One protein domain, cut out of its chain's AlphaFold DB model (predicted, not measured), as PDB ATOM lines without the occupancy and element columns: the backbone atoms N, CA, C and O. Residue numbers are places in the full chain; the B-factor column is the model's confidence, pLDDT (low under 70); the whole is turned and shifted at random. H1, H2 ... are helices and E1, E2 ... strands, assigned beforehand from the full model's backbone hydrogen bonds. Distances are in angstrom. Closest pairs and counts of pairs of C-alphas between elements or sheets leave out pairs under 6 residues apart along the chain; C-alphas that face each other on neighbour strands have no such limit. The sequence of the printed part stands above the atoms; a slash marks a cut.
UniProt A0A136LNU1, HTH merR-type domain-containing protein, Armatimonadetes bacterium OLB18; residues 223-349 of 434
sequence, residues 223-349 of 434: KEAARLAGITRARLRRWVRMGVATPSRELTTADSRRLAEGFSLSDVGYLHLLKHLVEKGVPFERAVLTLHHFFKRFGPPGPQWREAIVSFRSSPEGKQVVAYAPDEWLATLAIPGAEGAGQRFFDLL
ATOM      1  N   LYS A 223     261.575 201.169 209.975       97.06
ATOM      2  CA  LYS A 223     260.620 202.246 209.661       97.06
ATOM      3  C   LYS A 223     261.355 203.569 209.443       97.06
ATOM      4  O   LYS A 223     261.094 204.232 208.448       97.06
ATOM      5  N   GLU A 224     262.262 203.926 210.346       97.38
ATOM      6  CA  GLU A 224     263.032 205.174 210.269       97.38
ATOM      7  C   GLU A 224     263.980 205.170 209.073       97.38
ATOM      8  O   GLU A 224     264.008 206.137 208.323       97.38
ATOM      9  N   ALA A 225     264.679 204.058 208.831       97.50
ATOM     10  CA  ALA A 225     265.568 203.907 207.688       97.50
ATOM     11  C   ALA A 225     264.820 204.042 206.355       97.50
ATOM     12  O   ALA A 225     265.286 204.736 205.458       97.50
ATOM     13  N   ALA A 226     263.642 203.416 206.230       97.44
ATOM     14  CA  ALA A 226     262.795 203.554 205.047       97.44
ATOM     15  C   ALA A 226     262.351 205.013 204.849       97.44
ATOM     16  O   ALA A 226     262.522 205.568 203.765       97.44
ATOM     17  N   ARG A 227     261.869 205.643 205.927       96.88
ATOM     18  CA  ARG A 227     261.409 207.034 205.938       96.88
ATOM     19  C   ARG A 227     262.508 208.015 205.529       96.88
ATOM     20  O   ARG A 227     262.299 208.801 204.615       96.88
ATOM     21  N   LEU A 228     263.687 207.930 206.144       96.62
ATOM     22  CA  LEU A 228     264.830 208.803 205.854       96.62
ATOM     23  C   LEU A 228     265.427 208.561 204.464       96.62
ATOM     24  O   LEU A 228     265.793 209.507 203.776       96.62
ATOM     25  N   ALA A 229     265.475 207.308 204.007       96.19
ATOM     26  CA  ALA A 229     265.878 207.005 202.637       96.19
ATOM     27  C   ALA A 229     264.821 207.431 201.597       96.19
ATOM     28  O   ALA A 229     265.094 207.406 200.396       96.19
ATOM     29  N   GLY A 230     263.621 207.819 202.039       95.69
ATOM     30  CA  GLY A 230     262.504 208.207 201.189       95.69
ATOM     31  C   GLY A 230     261.959 207.049 200.351       95.69
ATOM     32  O   GLY A 230     261.617 207.251 199.186       95.69
ATOM     33  N   ILE A 231     261.943 205.834 200.900       96.75
ATOM     34  CA  ILE A 231     261.378 204.640 200.264       96.75
ATOM     35  C   ILE A 231     260.323 204.010 201.160       96.75
ATOM     36  O   ILE A 231     260.418 204.055 202.383       96.75
ATOM     37  N   THR A 232     259.377 203.290 200.558       96.94
ATOM     38  CA  THR A 232     258.359 202.626 201.369       96.94
ATOM     39  C   THR A 232     258.928 201.504 202.230       96.94
ATOM     40  O   THR A 232     259.832 200.760 201.821       96.94
ATOM     41  N   ARG A 233     258.338 201.287 203.412       96.94
ATOM     42  CA  ARG A 233     258.735 200.171 204.298       96.94
ATOM     43  C   ARG A 233     258.637 198.811 203.595       96.94
ATOM     44  O   ARG A 233     259.456 197.921 203.835       96.94
ATOM     45  N   ALA A 234     257.645 198.636 202.721       96.94
ATOM     46  CA  ALA A 234     257.480 197.424 201.922       96.94
ATOM     47  C   ALA A 234     258.638 197.228 200.927       96.94
ATOM     48  O   ALA A 234     259.161 196.113 200.805       96.94
ATOM     49  N   ARG A 235     259.086 198.309 200.269       96.75
ATOM     50  CA  ARG A 235     260.236 198.297 199.356       96.75
ATOM     51  C   ARG A 235     261.526 197.940 200.092       96.75
ATOM     52  O   ARG A 235     262.211 197.016 199.658       96.75
ATOM     53  N   LEU A 236     261.799 198.563 201.243       97.50
ATOM     54  CA  LEU A 236     262.980 198.233 202.048       97.50
ATOM     55  C   LEU A 236     262.959 196.772 202.521       97.50
ATOM     56  O   LEU A 236     263.944 196.059 202.357       97.50
ATOM     57  N   ARG A 237     261.820 196.262 203.015       97.38
ATOM     58  CA  ARG A 237     261.685 194.833 203.373       97.38
ATOM     59  C   ARG A 237     261.980 193.906 202.201       97.38
ATOM     60  O   ARG A 237     262.586 192.854 202.389       97.38
ATOM     61  N   ARG A 238     261.524 194.253 200.992       96.69
ATOM     62  CA  ARG A 238     261.827 193.476 199.784       96.69
ATOM     63  C   ARG A 238     263.328 193.489 199.499       96.69
ATOM     64  O   ARG A 238     263.882 192.426 199.252       96.69
ATOM     65  N   TRP A 239     263.984 194.644 199.578       96.62
ATOM     66  CA  TRP A 239     265.432 194.767 199.377       96.62
ATOM     67  C   TRP A 239     266.244 193.993 200.417       96.62
ATOM     68  O   TRP A 239     267.191 193.306 200.040       96.62
ATOM     69  N   VAL A 240     265.819 194.004 201.684       96.38
ATOM     70  CA  VAL A 240     266.413 193.177 202.746       96.38
ATOM     71  C   VAL A 240     266.255 191.693 202.443       96.38
ATOM     72  O   VAL A 240     267.229 190.947 202.470       96.38
ATOM     73  N   ARG A 241     265.047 191.250 202.067       95.88
ATOM     74  CA  ARG A 241     264.816 189.848 201.692       95.88
ATOM     75  C   ARG A 241     265.652 189.408 200.500       95.88
ATOM     76  O   ARG A 241     266.032 188.251 200.482       95.88
ATOM     77  N   MET A 242     265.926 190.298 199.544       94.19
ATOM     78  CA  MET A 242     266.789 190.044 198.380       94.19
ATOM     79  C   MET A 242     268.292 190.133 198.700       94.19
ATOM     80  O   MET A 242     269.112 189.843 197.836       94.19
ATOM     81  N   GLY A 243     268.671 190.537 199.917       93.06
ATOM     82  CA  GLY A 243     270.070 190.745 200.302       93.06
ATOM     83  C   GLY A 243     270.728 191.959 199.639       93.06
ATOM     84  O   GLY A 243     271.951 192.047 199.622       93.06
ATOM     85  N   VAL A 244     269.936 192.882 199.082       93.25
ATOM     86  CA  VAL A 244     270.430 194.146 198.506       93.25
ATOM     87  C   VAL A 244     270.786 195.139 199.610       93.25
ATOM     88  O   VAL A 244     271.759 195.873 199.494       93.25
ATOM     89  N   ALA A 245     270.006 195.139 200.689       94.50
ATOM     90  CA  ALA A 245     270.263 195.923 201.887       94.50
ATOM     91  C   ALA A 245     270.398 194.971 203.074       94.50
ATOM     92  O   ALA A 245     269.587 194.059 203.220       94.50
ATOM     93  N   THR A 246     271.395 195.180 203.926       94.25
ATOM     94  CA  THR A 246     271.578 194.377 205.142       94.25
ATOM     95  C   THR A 246     271.639 195.327 206.333       94.25
ATOM     96  O   THR A 246     272.451 196.247 206.289       94.25
ATOM     97  N   PRO A 247     270.793 195.157 207.364       95.25
ATOM     98  CA  PRO A 247     270.899 195.941 208.592       95.25
ATOM     99  C   PRO A 247     272.284 195.737 209.224       95.25
ATOM    100  O   PRO A 247     272.631 194.607 209.553       95.25
ATOM    101  N   SER A 248     273.086 196.794 209.381       93.50
ATOM    102  CA  SER A 248     274.453 196.679 209.926       93.50
ATOM    103  C   SER A 248     274.542 196.821 211.452       93.50
ATOM    104  O   SER A 248     275.612 196.621 212.041       93.50
ATOM    105  N   ARG A 249     273.434 197.171 212.117       94.00
ATOM    106  CA  ARG A 249     273.381 197.444 213.558       94.00
ATOM    107  C   ARG A 249     272.464 196.470 214.286       94.00
ATOM    108  O   ARG A 249     271.392 196.103 213.803       94.00
ATOM    109  N   GLU A 250     272.863 196.107 215.499       94.06
ATOM    110  CA  GLU A 250     272.055 195.292 216.404       94.06
ATOM    111  C   GLU A 250     271.903 195.991 217.755       94.06
ATOM    112  O   GLU A 250     272.886 196.396 218.380       94.06
ATOM    113  N   LEU A 251     270.658 196.104 218.220       90.94
ATOM    114  CA  LEU A 251     270.367 196.463 219.604       90.94
ATOM    115  C   LEU A 251     270.399 195.198 220.450       90.94
ATOM    116  O   LEU A 251     269.680 194.234 220.169       90.94
ATOM    117  N   THR A 252     271.212 195.212 221.500       92.50
ATOM    118  CA  THR A 252     271.386 194.087 222.422       92.50
ATOM    119  C   THR A 252     271.157 194.532 223.864       92.50
ATOM    120  O   THR A 252     271.484 195.654 224.242       92.50
ATOM    121  N   THR A 253     270.571 193.665 224.684       90.44
ATOM    122  CA  THR A 253     270.504 193.859 226.148       90.44
ATOM    123  C   THR A 253     271.879 193.682 226.798       90.44
ATOM    124  O   THR A 253     272.801 193.167 226.164       90.44
ATOM    125  N   ALA A 254     272.008 194.047 228.079       87.56
ATOM    126  CA  ALA A 254     273.183 193.764 228.906       87.56
ATOM    127  C   ALA A 254     273.593 192.277 228.861       87.56
ATOM    128  O   ALA A 254     274.777 191.968 228.736       87.56
ATOM    129  N   ASP A 255     272.614 191.368 228.815       91.12
ATOM    130  CA  ASP A 255     272.822 189.917 228.713       91.12
ATOM    131  C   ASP A 255     273.163 189.448 227.284       91.12
ATOM    132  O   ASP A 255     273.077 188.266 226.960       91.12
ATOM    133  N   SER A 256     273.506 190.371 226.378       88.19
ATOM    134  CA  SER A 256     273.775 190.113 224.955       88.19
ATOM    135  C   SER A 256     272.603 189.490 224.180       88.19
ATOM    136  O   SER A 256     272.774 189.046 223.043       88.19
ATOM    137  N   ARG A 257     271.380 189.495 224.729       89.75
ATOM    138  CA  ARG A 257     270.180 189.091 223.983       89.75
ATOM    139  C   ARG A 257     269.843 190.158 222.950       89.75
ATOM    140  O   ARG A 257     269.621 191.316 223.307       89.75
ATOM    141  N   ARG A 258     269.770 189.748 221.683       89.62
ATOM    142  CA  ARG A 258     269.374 190.592 220.553       89.62
ATOM    143  C   ARG A 258     267.918 191.040 220.693       89.62
ATOM    144  O   ARG A 258     267.022 190.205 220.780       89.62
ATOM    145  N   LEU A 259     267.703 192.352 220.703       91.56
ATOM    146  CA  LEU A 259     266.387 192.990 220.767       91.56
ATOM    147  C   LEU A 259     265.867 193.341 219.376       91.56
ATOM    148  O   LEU A 259     264.714 193.056 219.061       91.56
ATOM    149  N   ALA A 260     266.711 193.959 218.548       93.06
ATOM    150  CA  ALA A 260     266.316 194.428 217.228       93.06
ATOM    151  C   ALA A 260     267.500 194.518 216.257       93.06
ATOM    152  O   ALA A 260     268.653 194.685 216.654       93.06
ATOM    153  N   GLU A 261     267.176 194.432 214.970       95.19
ATOM    154  CA  GLU A 261     268.054 194.740 213.841       95.19
ATOM    155  C   GLU A 261     267.730 196.130 213.305       95.19
ATOM    156  O   GLU A 261     266.556 196.499 213.198       95.19
ATOM    157  N   GLY A 262     268.760 196.881 212.936       96.12
ATOM    158  CA  GLY A 262     268.607 198.219 212.395       96.12
ATOM    159  C   GLY A 262     269.754 198.622 211.490       96.12
ATOM    160  O   GLY A 262     270.698 197.874 211.235       96.12
ATOM    161  N   PHE A 263     269.621 199.826 210.973       96.06
ATOM    162  CA  PHE A 263     270.479 200.398 209.956       96.06
ATOM    163  C   PHE A 263     271.367 201.469 210.587       96.06
ATOM    164  O   PHE A 263     270.945 202.158 211.517       96.06
ATOM    165  N   SER A 264     272.594 201.593 210.096       94.00
ATOM    166  CA  SER A 264     273.469 202.732 210.385       94.00
ATOM    167  C   SER A 264     273.108 203.928 209.499       94.00
ATOM    168  O   SER A 264     272.368 203.779 208.522       94.00
ATOM    169  N   LEU A 265     273.658 205.112 209.785       93.31
ATOM    170  CA  LEU A 265     273.512 206.268 208.889       93.31
ATOM    171  C   LEU A 265     274.048 205.948 207.482       93.31
ATOM    172  O   LEU A 265     273.390 206.246 206.484       93.31
ATOM    173  N   SER A 266     275.200 205.275 207.411       90.81
ATOM    174  CA  SER A 266     275.810 204.794 206.165       90.81
ATOM    175  C   SER A 266     274.874 203.900 205.345       90.81
ATOM    176  O   SER A 266     274.771 204.074 204.126       90.81
ATOM    177  N   ASP A 267     274.129 203.001 205.994       94.00
ATOM    178  CA  ASP A 267     273.138 202.167 205.307       94.00
ATOM    179  C   ASP A 267     271.976 203.006 204.751       94.00
ATOM    180  O   ASP A 267     271.516 202.773 203.633       94.00
ATOM    181  N   VAL A 268     271.491 203.995 205.510       95.12
ATOM    182  CA  VAL A 268     270.396 204.876 205.070       95.12
ATOM    183  C   VAL A 268     270.830 205.714 203.867       95.12
ATOM    184  O   VAL A 268     270.086 205.810 202.890       95.12
ATOM    185  N   GLY A 269     272.059 206.237 203.873       92.06
ATOM    186  CA  GLY A 269     272.633 206.922 202.715       92.06
ATOM    187  C   GLY A 269     272.776 206.017 201.488       92.06
ATOM    188  O   GLY A 269     272.418 206.429 200.386       92.06
ATOM    189  N   TYR A 270     273.203 204.758 201.662       92.38
ATOM    190  CA  TYR A 270     273.205 203.763 200.577       92.38
ATOM    191  C   TYR A 270     271.808 203.600 199.964       92.38
ATOM    192  O   TYR A 270     271.649 203.640 198.743       92.38
ATOM    193  N   LEU A 271     270.790 203.425 200.811       95.25
ATOM    194  CA  LEU A 271     269.403 203.237 200.385       95.25
ATOM    195  C   LEU A 271     268.869 204.456 199.627       95.25
ATOM    196  O   LEU A 271     268.200 204.288 198.604       95.25
ATOM    197  N   HIS A 272     269.190 205.658 200.106       93.75
ATOM    198  CA  HIS A 272     268.804 206.913 199.471       93.75
ATOM    199  C   HIS A 272     269.430 207.057 198.075       93.75
ATOM    200  O   HIS A 272     268.727 207.308 197.095       93.75
ATOM    201  N   LEU A 273     270.733 206.785 197.941       91.38
ATOM    202  CA  LEU A 273     271.417 206.794 196.643       91.38
ATOM    203  C   LEU A 273     270.857 205.738 195.689       91.38
ATOM    204  O   LEU A 273     270.677 206.003 194.500       91.38
ATOM    205  N   LEU A 274     270.558 204.539 196.200       93.62
ATOM    206  CA  LEU A 274     269.994 203.455 195.400       93.62
ATOM    207  C   LEU A 274     268.623 203.836 194.845       93.62
ATOM    208  O   LEU A 274     268.356 203.616 193.663       93.62
ATOM    209  N   LYS A 275     267.766 204.430 195.682       93.88
ATOM    210  CA  LYS A 275     266.482 204.989 195.252       93.88
ATOM    211  C   LYS A 275     266.691 206.001 194.126       93.88
ATOM    212  O   LYS A 275     266.086 205.838 193.068       93.88
ATOM    213  N   HIS A 276     267.561 206.987 194.334       89.94
ATOM    214  CA  HIS A 276     267.767 208.076 193.379       89.94
ATOM    215  C   HIS A 276     268.272 207.582 192.020       89.94
ATOM    216  O   HIS A 276     267.752 207.978 190.980       89.94
ATOM    217  N   LEU A 277     269.231 206.648 192.000       87.38
ATOM    218  CA  LEU A 277     269.709 206.046 190.750       87.38
ATOM    219  C   LEU A 277     268.575 205.354 189.982       87.38
ATOM    220  O   LEU A 277     268.465 205.511 188.764       87.38
ATOM    221  N   VAL A 278     267.710 204.621 190.687       91.56
ATOM    222  CA  VAL A 278     266.551 203.956 190.076       91.56
ATOM    223  C   VAL A 278     265.558 204.977 189.517       91.56
ATOM    224  O   VAL A 278     265.073 204.801 188.403       91.56
ATOM    225  N   GLU A 279     265.289 206.066 190.238       90.06
ATOM    226  CA  GLU A 279     264.392 207.143 189.786       90.06
ATOM    227  C   GLU A 279     264.940 207.900 188.569       90.06
ATOM    228  O   GLU A 279     264.177 208.292 187.688       90.06
ATOM    229  N   LYS A 280     266.267 208.013 188.434       84.50
ATOM    230  CA  LYS A 280     266.922 208.550 187.226       84.50
ATOM    231  C   LYS A 280     266.955 207.549 186.051       84.50
ATOM    232  O   LYS A 280     267.541 207.842 184.998       84.50
ATOM    233  N   GLY A 281     266.310 206.389 186.195       85.31
ATOM    234  CA  GLY A 281     266.130 205.383 185.145       85.31
ATOM    235  C   GLY A 281     267.286 204.391 185.009       85.31
ATOM    236  O   GLY A 281     267.434 203.766 183.959       85.31
ATOM    237  N   VAL A 282     268.136 204.256 186.030       82.12
ATOM    238  CA  VAL A 282     269.145 203.190 186.064       82.12
ATOM    239  C   VAL A 282     268.452 201.871 186.420       82.12
ATOM    240  O   VAL A 282     267.757 201.820 187.438       82.12
ATOM    241  N   PRO A 283     268.649 200.787 185.645       85.00
ATOM    242  CA  PRO A 283     268.129 199.472 186.008       85.00
ATOM    243  C   PRO A 283     268.570 199.068 187.419       85.00
ATOM    244  O   PRO A 283     269.730 199.271 187.788       85.00
ATOM    245  N   PHE A 284     267.657 198.491 188.201       89.12
ATOM    246  CA  PHE A 284     267.865 198.229 189.627       89.12
ATOM    247  C   PHE A 284     269.147 197.433 189.908       89.12
ATOM    248  O   PHE A 284     269.956 197.837 190.739       89.12
ATOM    249  N   GLU A 285     269.386 196.356 189.165       86.88
ATOM    250  CA  GLU A 285     270.563 195.496 189.299       86.88
ATOM    251  C   GLU A 285     271.856 196.273 189.024       86.88
ATOM    252  O   GLU A 285     272.844 196.137 189.750       86.88
ATOM    253  N   ARG A 286     271.842 197.143 188.005       81.62
ATOM    254  CA  ARG A 286     272.982 198.007 187.673       81.62
ATOM    255  C   ARG A 286     273.215 199.058 188.753       81.62
ATOM    256  O   ARG A 286     274.371 199.322 189.075       81.62
ATOM    257  N   ALA A 287     272.162 199.626 189.339       87.06
ATOM    258  CA  ALA A 287     272.282 200.576 190.442       87.06
ATOM    259  C   ALA A 287     272.907 199.917 191.687       87.06
ATOM    260  O   ALA A 287     273.845 200.468 192.262       87.06
ATOM    261  N   VAL A 288     272.470 198.700 192.039       89.50
ATOM    262  CA  VAL A 288     273.043 197.914 193.148       89.50
ATOM    263  C   VAL A 288     274.523 197.616 192.913       89.50
ATOM    264  O   VAL A 288     275.342 197.879 193.793       89.50
ATOM    265  N   LEU A 289     274.879 197.104 191.729       83.44
ATOM    266  CA  LEU A 289     276.272 196.805 191.381       83.44
ATOM    267  C   LEU A 289     277.140 198.062 191.406       83.44
ATOM    268  O   LEU A 289     278.231 198.041 191.971       83.44
ATOM    269  N   THR A 290     276.639 199.166 190.848       82.75
ATOM    270  CA  THR A 290     277.337 200.455 190.850       82.75
ATOM    271  C   THR A 290     277.644 200.886 192.275       82.75
ATOM    272  O   THR A 290     278.808 201.090 192.607       82.75
ATOM    273  N   LEU A 291     276.630 200.962 193.141       88.00
ATOM    274  CA  LEU A 291     276.837 201.378 194.526       88.00
ATOM    275  C   LEU A 291     277.737 200.404 195.286       88.00
ATOM    276  O   LEU A 291     278.582 200.841 196.055       88.00
ATOM    277  N   HIS A 292     277.639 199.097 195.037       85.88
ATOM    278  CA  HIS A 292     278.553 198.131 195.641       85.88
ATOM    279  C   HIS A 292     280.014 198.378 195.232       85.88
ATOM    280  O   HIS A 292     280.902 198.386 196.084       85.88
ATOM    281  N   HIS A 293     280.275 198.624 193.944       81.19
ATOM    282  CA  HIS A 293     281.610 198.979 193.460       81.19
ATOM    283  C   HIS A 293     282.116 200.276 194.087       81.19
ATOM    284  O   HIS A 293     283.274 200.345 194.497       81.19
ATOM    285  N   PHE A 294     281.238 201.267 194.204       83.06
ATOM    286  CA  PHE A 294     281.519 202.530 194.868       83.06
ATOM    287  C   PHE A 294     281.924 202.337 196.323       83.06
ATOM    288  O   PHE A 294     283.008 202.755 196.712       83.06
ATOM    289  N   PHE A 295     281.109 201.629 197.099       84.69
ATOM    290  CA  PHE A 295     281.386 201.349 198.504       84.69
ATOM    291  C   PHE A 295     282.677 200.560 198.691       84.69
ATOM    292  O   PHE A 295     283.491 200.877 199.552       84.69
ATOM    293  N   LYS A 296     282.904 199.543 197.856       82.12
ATOM    294  CA  LYS A 296     284.122 198.733 197.915       82.12
ATOM    295  C   LYS A 296     285.381 199.548 197.611       82.12
ATOM    296  O   LYS A 296     286.445 199.220 198.130       82.12
ATOM    297  N   ARG A 297     285.275 200.556 196.741       78.00
ATOM    298  CA  ARG A 297     286.413 201.356 196.272       78.00
ATOM    299  C   ARG A 297     286.672 202.584 197.139       78.00
ATOM    300  O   ARG A 297     287.815 202.837 197.492       78.00
ATOM    301  N   PHE A 298     285.625 203.330 197.460       80.50
ATOM    302  CA  PHE A 298     285.699 204.629 198.128       80.50
ATOM    303  C   PHE A 298     285.240 204.574 199.590       80.50
ATOM    304  O   PHE A 298     285.278 205.589 200.280       80.50
ATOM    305  N   GLY A 299     284.790 203.416 200.077       84.81
ATOM    306  CA  GLY A 299     284.153 203.308 201.386       84.81
ATOM    307  C   GLY A 299     282.729 203.884 201.394       84.81
ATOM    308  O   GLY A 299     282.149 204.115 200.325       84.81
ATOM    309  N   PRO A 300     282.142 204.112 202.582       81.44
ATOM    310  CA  PRO A 300     280.810 204.704 202.708       81.44
ATOM    311  C   PRO A 300     280.739 206.096 202.054       81.44
ATOM    312  O   PRO A 300     281.782 206.715 201.824       81.44
ATOM    313  N   PRO A 301     279.539 206.599 201.718       75.81
ATOM    314  CA  PRO A 301     279.391 207.848 200.990       75.81
ATOM    315  C   PRO A 301     279.934 209.002 201.831       75.81
ATOM    316  O   PRO A 301     279.582 209.155 202.997       75.81
ATOM    317  N   GLY A 302     280.823 209.796 201.235       74.06
ATOM    318  CA  GLY A 302     281.549 210.858 201.928       74.06
ATOM    319  C   GLY A 302     282.319 211.765 200.966       74.06
ATOM    320  O   GLY A 302     282.167 211.635 199.746       74.06
ATOM    321  N   PRO A 303     283.161 212.683 201.476       74.12
ATOM    322  CA  PRO A 303     283.907 213.639 200.657       74.12
ATOM    323  C   PRO A 303     284.722 212.993 199.530       74.12
ATOM    324  O   PRO A 303     284.776 213.536 198.430       74.12
ATOM    325  N   GLN A 304     285.287 211.809 199.770       75.31
ATOM    326  CA  GLN A 304     286.088 211.039 198.818       75.31
ATOM    327  C   GLN A 304     285.297 210.555 197.596       75.31
ATOM    328  O   GLN A 304     285.873 210.298 196.544       75.31
ATOM    329  N   TRP A 305     283.967 210.476 197.690       78.06
ATOM    330  CA  TRP A 305     283.148 210.169 196.522       78.06
ATOM    331  C   TRP A 305     283.197 211.303 195.490       78.06
ATOM    332  O   TRP A 305     283.050 211.014 194.309       78.06
ATOM    333  N   ARG A 306     283.458 212.566 195.880       71.31
ATOM    334  CA  ARG A 306     283.491 213.733 194.963       71.31
ATOM    335  C   ARG A 306     284.468 213.584 193.809       71.31
ATOM    336  O   ARG A 306     284.267 214.163 192.745       71.31
ATOM    337  N   GLU A 307     285.535 212.838 194.042       68.88
ATOM    338  CA  GLU A 307     286.576 212.596 193.053       68.88
ATOM    339  C   GLU A 307     286.175 211.493 192.066       68.88
ATOM    340  O   GLU A 307     286.791 211.349 191.011       68.88
ATOM    341  N   ALA A 308     285.108 210.741 192.355       70.50
ATOM    342  CA  ALA A 308     284.599 209.706 191.476       70.50
ATOM    343  C   ALA A 308     283.879 210.312 190.260       70.50
ATOM    344  O   ALA A 308     282.846 210.983 190.347       70.50
ATOM    345  N   ILE A 309     284.412 210.012 189.082       63.84
ATOM    346  CA  ILE A 309     283.811 210.352 187.795       63.84
ATOM    347  C   ILE A 309     282.885 209.204 187.415       63.84
ATOM    348  O   ILE A 309     283.319 208.054 187.422       63.84
ATOM    349  N   VAL A 310     281.629 209.479 187.058       64.81
ATOM    350  CA  VAL A 310     280.715 208.426 186.605       64.81
ATOM    351  C   VAL A 310     280.055 208.806 185.306       64.81
ATOM    352  O   VAL A 310     279.154 209.633 185.270       64.81
ATOM    353  N   SER A 311     280.445 208.122 184.240       61.84
ATOM    354  CA  SER A 311     279.791 208.282 182.951       61.84
ATOM    355  C   SER A 311     278.548 207.406 182.880       61.84
ATOM    356  O   SER A 311     278.624 206.191 183.099       61.84
ATOM    357  N   PHE A 312     277.424 208.012 182.507       61.75
ATOM    358  CA  PHE A 312     276.201 207.302 182.171       61.75
ATOM    359  C   PHE A 312     276.104 207.203 180.658       61.75
ATOM    360  O   PHE A 312     276.229 208.203 179.955       61.75
ATOM    361  N   ARG A 313     275.892 205.994 180.144       66.62
ATOM    362  CA  ARG A 313     275.758 205.762 178.709       66.62
ATOM    363  C   ARG A 313     274.378 205.214 178.410       66.62
ATOM    364  O   ARG A 313     274.002 204.170 178.938       66.62
ATOM    365  N   SER A 314     273.639 205.890 177.541       65.88
ATOM    366  CA  SER A 314     272.440 205.308 176.944       65.88
ATOM    367  C   SER A 314     272.868 204.160 176.028       65.88
ATOM    368  O   SER A 314     273.572 204.372 175.043       65.88
ATOM    369  N   SER A 315     272.498 202.938 176.393       67.19
ATOM    370  CA  SER A 315     272.585 201.746 175.547       67.19
ATOM    371  C   SER A 315     271.168 201.383 175.081       67.19
ATOM    372  O   SER A 315     270.209 201.735 175.778       67.19
ATOM    373  N   PRO A 316     270.992 200.657 173.958       72.62
ATOM    374  CA  PRO A 316     269.709 200.035 173.612       72.62
ATOM    375  C   PRO A 316     269.102 199.209 174.763       72.62
ATOM    376  O   PRO A 316     267.891 199.079 174.870       72.62
ATOM    377  N   GLU A 317     269.944 198.710 175.671       71.56
ATOM    378  CA  GLU A 317     269.567 197.956 176.874       71.56
ATOM    379  C   GLU A 317     269.310 198.847 178.114       71.56
ATOM    380  O   GLU A 317     269.319 198.369 179.250       71.56
ATOM    381  N   GLY A 318     269.177 200.162 177.938       69.00
ATOM    382  CA  GLY A 318     269.000 201.142 179.013       69.00
ATOM    383  C   GLY A 318     270.294 201.822 179.471       69.00
ATOM    384  O   GLY A 318     271.379 201.600 178.929       69.00
ATOM    385  N   LYS A 319     270.193 202.687 180.488       67.69
ATOM    386  CA  LYS A 319     271.340 203.454 181.000       67.69
ATOM    387  C   LYS A 319     272.368 202.519 181.658       67.69
ATOM    388  O   LYS A 319     272.041 201.720 182.539       67.69
ATOM    389  N   GLN A 320     273.615 202.589 181.208       65.12
ATOM    390  CA  GLN A 320     274.785 201.966 181.828       65.12
ATOM    391  C   GLN A 320     275.514 202.996 182.681       65.12
ATOM    392  O   GLN A 320     275.536 204.169 182.324       65.12
ATOM    393  N   VAL A 321     276.116 202.554 183.782       62.91
ATOM    394  CA  VAL A 321     276.820 203.416 184.734       62.91
ATOM    395  C   VAL A 321     278.251 202.921 184.864       62.91
ATOM    396  O   VAL A 321     278.465 201.743 185.148       62.91
ATOM    397  N   VAL A 322     279.226 203.796 184.629       63.72
ATOM    398  CA  VAL A 322     280.646 203.435 184.674       63.72
ATOM    399  C   VAL A 322     281.403 204.424 185.543       63.72
ATOM    400  O   VAL A 322     281.387 205.613 185.252       63.72
ATOM    401  N   ALA A 323     282.063 203.928 186.591       58.84
ATOM    402  CA  ALA A 323     282.770 204.737 187.580       58.84
ATOM    403  C   ALA A 323     284.292 204.704 187.398       58.84
ATOM    404  O   ALA A 323     284.873 203.631 187.221       58.84
ATOM    405  N   TYR A 324     284.950 205.850 187.528       61.28
ATOM    406  CA  TYR A 324     286.399 206.011 187.450       61.28
ATOM    407  C   TYR A 324     286.895 206.847 188.635       61.28
ATOM    408  O   TYR A 324     286.263 207.837 188.997       61.28
ATOM    409  N   ALA A 325     288.037 206.468 189.216       55.97
ATOM    410  CA  ALA A 325     288.810 207.359 190.082       55.97
ATOM    411  C   ALA A 325     289.910 208.042 189.238       55.97
ATOM    412  O   ALA A 325     290.428 207.393 188.321       55.97
ATOM    413  N   PRO A 326     290.278 209.308 189.502       49.81
ATOM    414  CA  PRO A 326     291.202 210.071 188.653       49.81
ATOM    415  C   PRO A 326     292.639 209.520 188.636       49.81
ATOM    416  O   PRO A 326     293.409 209.766 187.706       49.81
ATOM    417  N   ASP A 327     293.014 208.766 189.662       47.75
ATOM    418  CA  ASP A 327     294.376 208.361 190.001       47.75
ATOM    419  C   ASP A 327     294.690 206.881 189.706       47.75
ATOM    420  O   ASP A 327     295.851 206.526 189.456       47.75
ATOM    421  N   GLU A 328     293.668 206.028 189.604       46.25
ATOM    422  CA  GLU A 328     293.814 204.594 189.360       46.25
ATOM    423  C   GLU A 328     293.129 204.132 188.067       46.25
ATOM    424  O   GLU A 328     291.905 204.033 187.969       46.25
ATOM    425  N   TRP A 329     293.965 203.720 187.108       43.28
ATOM    426  CA  TRP A 329     293.652 203.152 185.786       43.28
ATOM    427  C   TRP A 329     292.827 201.851 185.795       43.28
ATOM    428  O   TRP A 329     292.742 201.179 184.770       43.28
ATOM    429  N   LEU A 330     292.204 201.484 186.912       42.19
ATOM    430  CA  LEU A 330     291.180 200.446 186.988       42.19
ATOM    431  C   LEU A 330     289.882 201.018 186.411       42.19
ATOM    432  O   LEU A 330     288.995 201.470 187.140       42.19
ATOM    433  N   ALA A 331     289.821 201.054 185.080       42.28
ATOM    434  CA  ALA A 331     288.593 201.290 184.349       42.28
ATOM    435  C   ALA A 331     287.616 200.164 184.690       42.28
ATOM    436  O   ALA A 331     287.768 199.038 184.218       42.28
ATOM    437  N   THR A 332     286.609 200.485 185.499       41.41
ATOM    438  CA  THR A 332     285.337 199.768 185.496       41.41
ATOM    439  C   THR A 332     284.897 199.734 184.028       41.41
ATOM    440  O   THR A 332     284.767 200.792 183.431       41.41
ATOM    441  N   LEU A 333     284.851 198.555 183.396       38.91
ATOM    442  CA  LEU A 333     284.395 198.303 182.016       38.91
ATOM    443  C   LEU A 333     284.446 199.499 181.032       38.91
ATOM    444  O   LEU A 333     283.420 200.059 180.646       38.91
ATOM    445  N   ALA A 334     285.635 199.840 180.532       34.47
ATOM    446  CA  ALA A 334     285.735 200.620 179.300       34.47
ATOM    447  C   ALA A 334     285.364 199.713 178.113       34.47
ATOM    448  O   ALA A 334     286.197 198.949 177.622       34.47
ATOM    449  N   ILE A 335     284.109 199.747 177.662       39.00
ATOM    450  CA  ILE A 335     283.720 199.135 176.383       39.00
ATOM    451  C   ILE A 335     284.353 199.981 175.257       39.00
ATOM    452  O   ILE A 335     284.149 201.199 175.243       39.00
ATOM    453  N   PRO A 336     285.130 199.398 174.322       32.16
ATOM    454  CA  PRO A 336     285.730 200.142 173.213       32.16
ATOM    455  C   PRO A 336     284.644 200.816 172.357       32.16
ATOM    456  O   PRO A 336     283.655 200.174 172.016       32.16
ATOM    457  N   GLY A 337     284.826 202.097 172.009       40.28
ATOM    458  CA  GLY A 337     283.883 202.870 171.180       40.28
ATOM    459  C   GLY A 337     282.949 203.817 171.948       40.28
ATOM    460  O   GLY A 337     281.858 204.125 171.472       40.28
ATOM    461  N   ALA A 338     283.320 204.241 173.159       41.44
ATOM    462  CA  ALA A 338     282.576 205.225 173.945       41.44
ATOM    463  C   ALA A 338     283.188 206.630 173.794       41.44
ATOM    464  O   ALA A 338     284.035 207.035 174.584       41.44
ATOM    465  N   GLU A 339     282.755 207.371 172.776       41.50
ATOM    466  CA  GLU A 339     282.867 208.831 172.741       41.50
ATOM    467  C   GLU A 339     281.633 209.398 173.450       41.50
ATOM    468  O   GLU A 339     280.563 209.534 172.868       41.50
ATOM    469  N   GLY A 340     281.735 209.627 174.755       49.97
ATOM    470  CA  GLY A 340     280.682 210.265 175.535       49.97
ATOM    471  C   GLY A 340     281.326 211.168 176.569       49.97
ATOM    472  O   GLY A 340     282.229 210.726 177.280       49.97
ATOM    473  N   ALA A 341     280.901 212.430 176.620       52.84
ATOM    474  CA  ALA A 341     281.346 213.380 177.628       52.84
ATOM    475  C   ALA A 341     281.118 212.766 179.019       52.84
ATOM    476  O   ALA A 341     279.989 212.451 179.393       52.84
ATOM    477  N   GLY A 342     282.201 212.511 179.753       53.00
ATOM    478  CA  GLY A 342     282.107 211.992 181.110       53.00
ATOM    479  C   GLY A 342     281.439 213.037 181.992       53.00
ATOM    480  O   GLY A 342     282.042 214.067 182.275       53.00
ATOM    481  N   GLN A 343     280.204 212.777 182.411       57.31
ATOM    482  CA  GLN A 343     279.560 213.547 183.467       57.31
ATOM    483  C   GLN A 343     280.165 213.117 184.816       57.31
ATOM    484  O   GLN A 343     280.586 211.966 184.971       57.31
ATOM    485  N   ARG A 344     280.301 214.016 185.795       61.41
ATOM    486  CA  ARG A 344     280.741 213.598 187.136       61.41
ATOM    487  C   ARG A 344     279.566 212.915 187.829       61.41
ATOM    488  O   ARG A 344     278.416 213.275 187.605       61.41
ATOM    489  N   PHE A 345     279.836 211.942 188.705       63.75
ATOM    490  CA  PHE A 345     278.769 211.275 189.471       63.75
ATOM    491  C   PHE A 345     277.906 212.275 190.242       63.75
ATOM    492  O   PHE A 345     276.699 212.105 190.369       63.75
ATOM    493  N   PHE A 346     278.554 213.337 190.715       63.97
ATOM    494  CA  PHE A 346     277.940 214.392 191.500       63.97
ATOM    495  C   PHE A 346     277.037 215.292 190.673       63.97
ATOM    496  O   PHE A 346     276.084 215.796 191.236       63.97
ATOM    497  N   ASP A 347     277.235 215.401 189.361       65.62
ATOM    498  CA  ASP A 347     276.341 216.175 188.495       65.62
ATOM    499  C   ASP A 347     274.947 215.513 188.410       65.62
ATOM    500  O   ASP A 347     273.942 216.159 188.150       65.62
ATOM    501  N   LEU A 348     274.847 214.205 188.674       63.28
ATOM    502  CA  LEU A 348     273.559 213.492 188.770       63.28
ATOM    503  C   LEU A 348     272.949 213.527 190.164       63.28
ATOM    504  O   LEU A 348     271.755 213.262 190.344       63.28
ATOM    505  N   LEU A 349     273.795 213.830 191.139       68.06
ATOM    506  CA  LEU A 349     273.425 214.100 192.512       68.06
ATOM    507  C   LEU A 349     273.408 215.612 192.776       68.06
ATOM    508  O   LEU A 349     273.359 215.992 193.936       68.06
TER     509      LEU A 349
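What this domain is: This is residues 223 to 349 of the 434 residues of the protein "HTH merR-type domain-containing protein" of Armatimonadetes bacterium OLB18 (UniProt A0A136LNU1). An elongated model has the helical hairpin H3 and H4 in its middle, with the two-stranded hairpin E1 and E2 at one end of the length and a second two-stranded hairpin, E3 and E4, toward the other, where the long loop of residues 325 to 344 reaches out past it. E3 and E4 make the one that packs on H4 through E4; E1 and E2 make the other, reaching away from the helices, while H1 packs on H3 and H2 turns off from H1 at a corner. The 127 printed residues include six named helices and four named strands, in the order H1 H2 E1 E2 H3 H4 H5 E3 E4 H6, a mixed class of helices and strands with both two-stranded sheets antiparallel. The whole is only just compact, close to loose, with a radius of gyration of the C-alphas of 16.7 A and spans of 59 by 30 by 21 A.

How they stand to each other: Begin at the hairpin of E3, residues 309 to 315, and E4, residues 318 to 324, antiparallel at 157 degrees; N 311 and O 322 are 2.9 A apart, within hydrogen-bond range. Next look at H4, residues 284 to 298: its closest C-alpha pair with E4 is Thr 290 and Val 321, 6.8 A. H4 and E3 are apart. H3, residues 265 to 279, touches H4, closest at C-alphas 278 and 284, 5.9 A, at a steep tilt of 41 degrees, opposite ways: a helical hairpin. H1, residues 223 to 229, touches H3 at a steep tilt of 59 degrees, the same way, with C-alphas 229 and 272 closest at 4.3 A. H2, residues 233 to 241, touches H1 only at the corner, C-alphas 226 and 233 being closest at 5.3 A. Farther out, E1, residues 249 to 253, and E2, residues 258 to 262, form an antiparallel hairpin at 158 degrees, with N 251 and O 260 2.9 A apart. H5, residues 303 to 307, only just touches H4, with 3 pairs of C-alphas within 8 A, made by H4 residues 294 to 298 alone; Phe 298 and Trp 305 are closest, 6.3 A. H6, residues 345 to 348, is closest to E3 at C-alphas 345 and 310, 4.5 A. Every O i to N i+4 pair is within hydrogen-bond range in H1, H2, H3 and H4; H5 has 0 of 1, with 1 of 2 O i to N i+3 pairs, and H6 is too short for an i+4 pair.

Where its parts are: Find C-alpha 223 at (260.620, 202.246, 209.661), where H1 begins. H3 runs 21.2 A from C-alpha 265 and H4 20.8 A from C-alpha 284 at (267.865, 198.229, 189.627). E3 covers 18.7 A and E4 19.9 A; H6 ends at C-alpha 348 at (273.559, 213.492, 188.770).

The domain as a whole: The two C-alphas farthest apart are those of Asp 255 and Gly 337, 60.0 A. The printed part has no cut. The link from E4 to H6, residues 325 to 344, is long. Residue 307, residues 309 to 315 and residues 318 to 349 have pLDDT under 70.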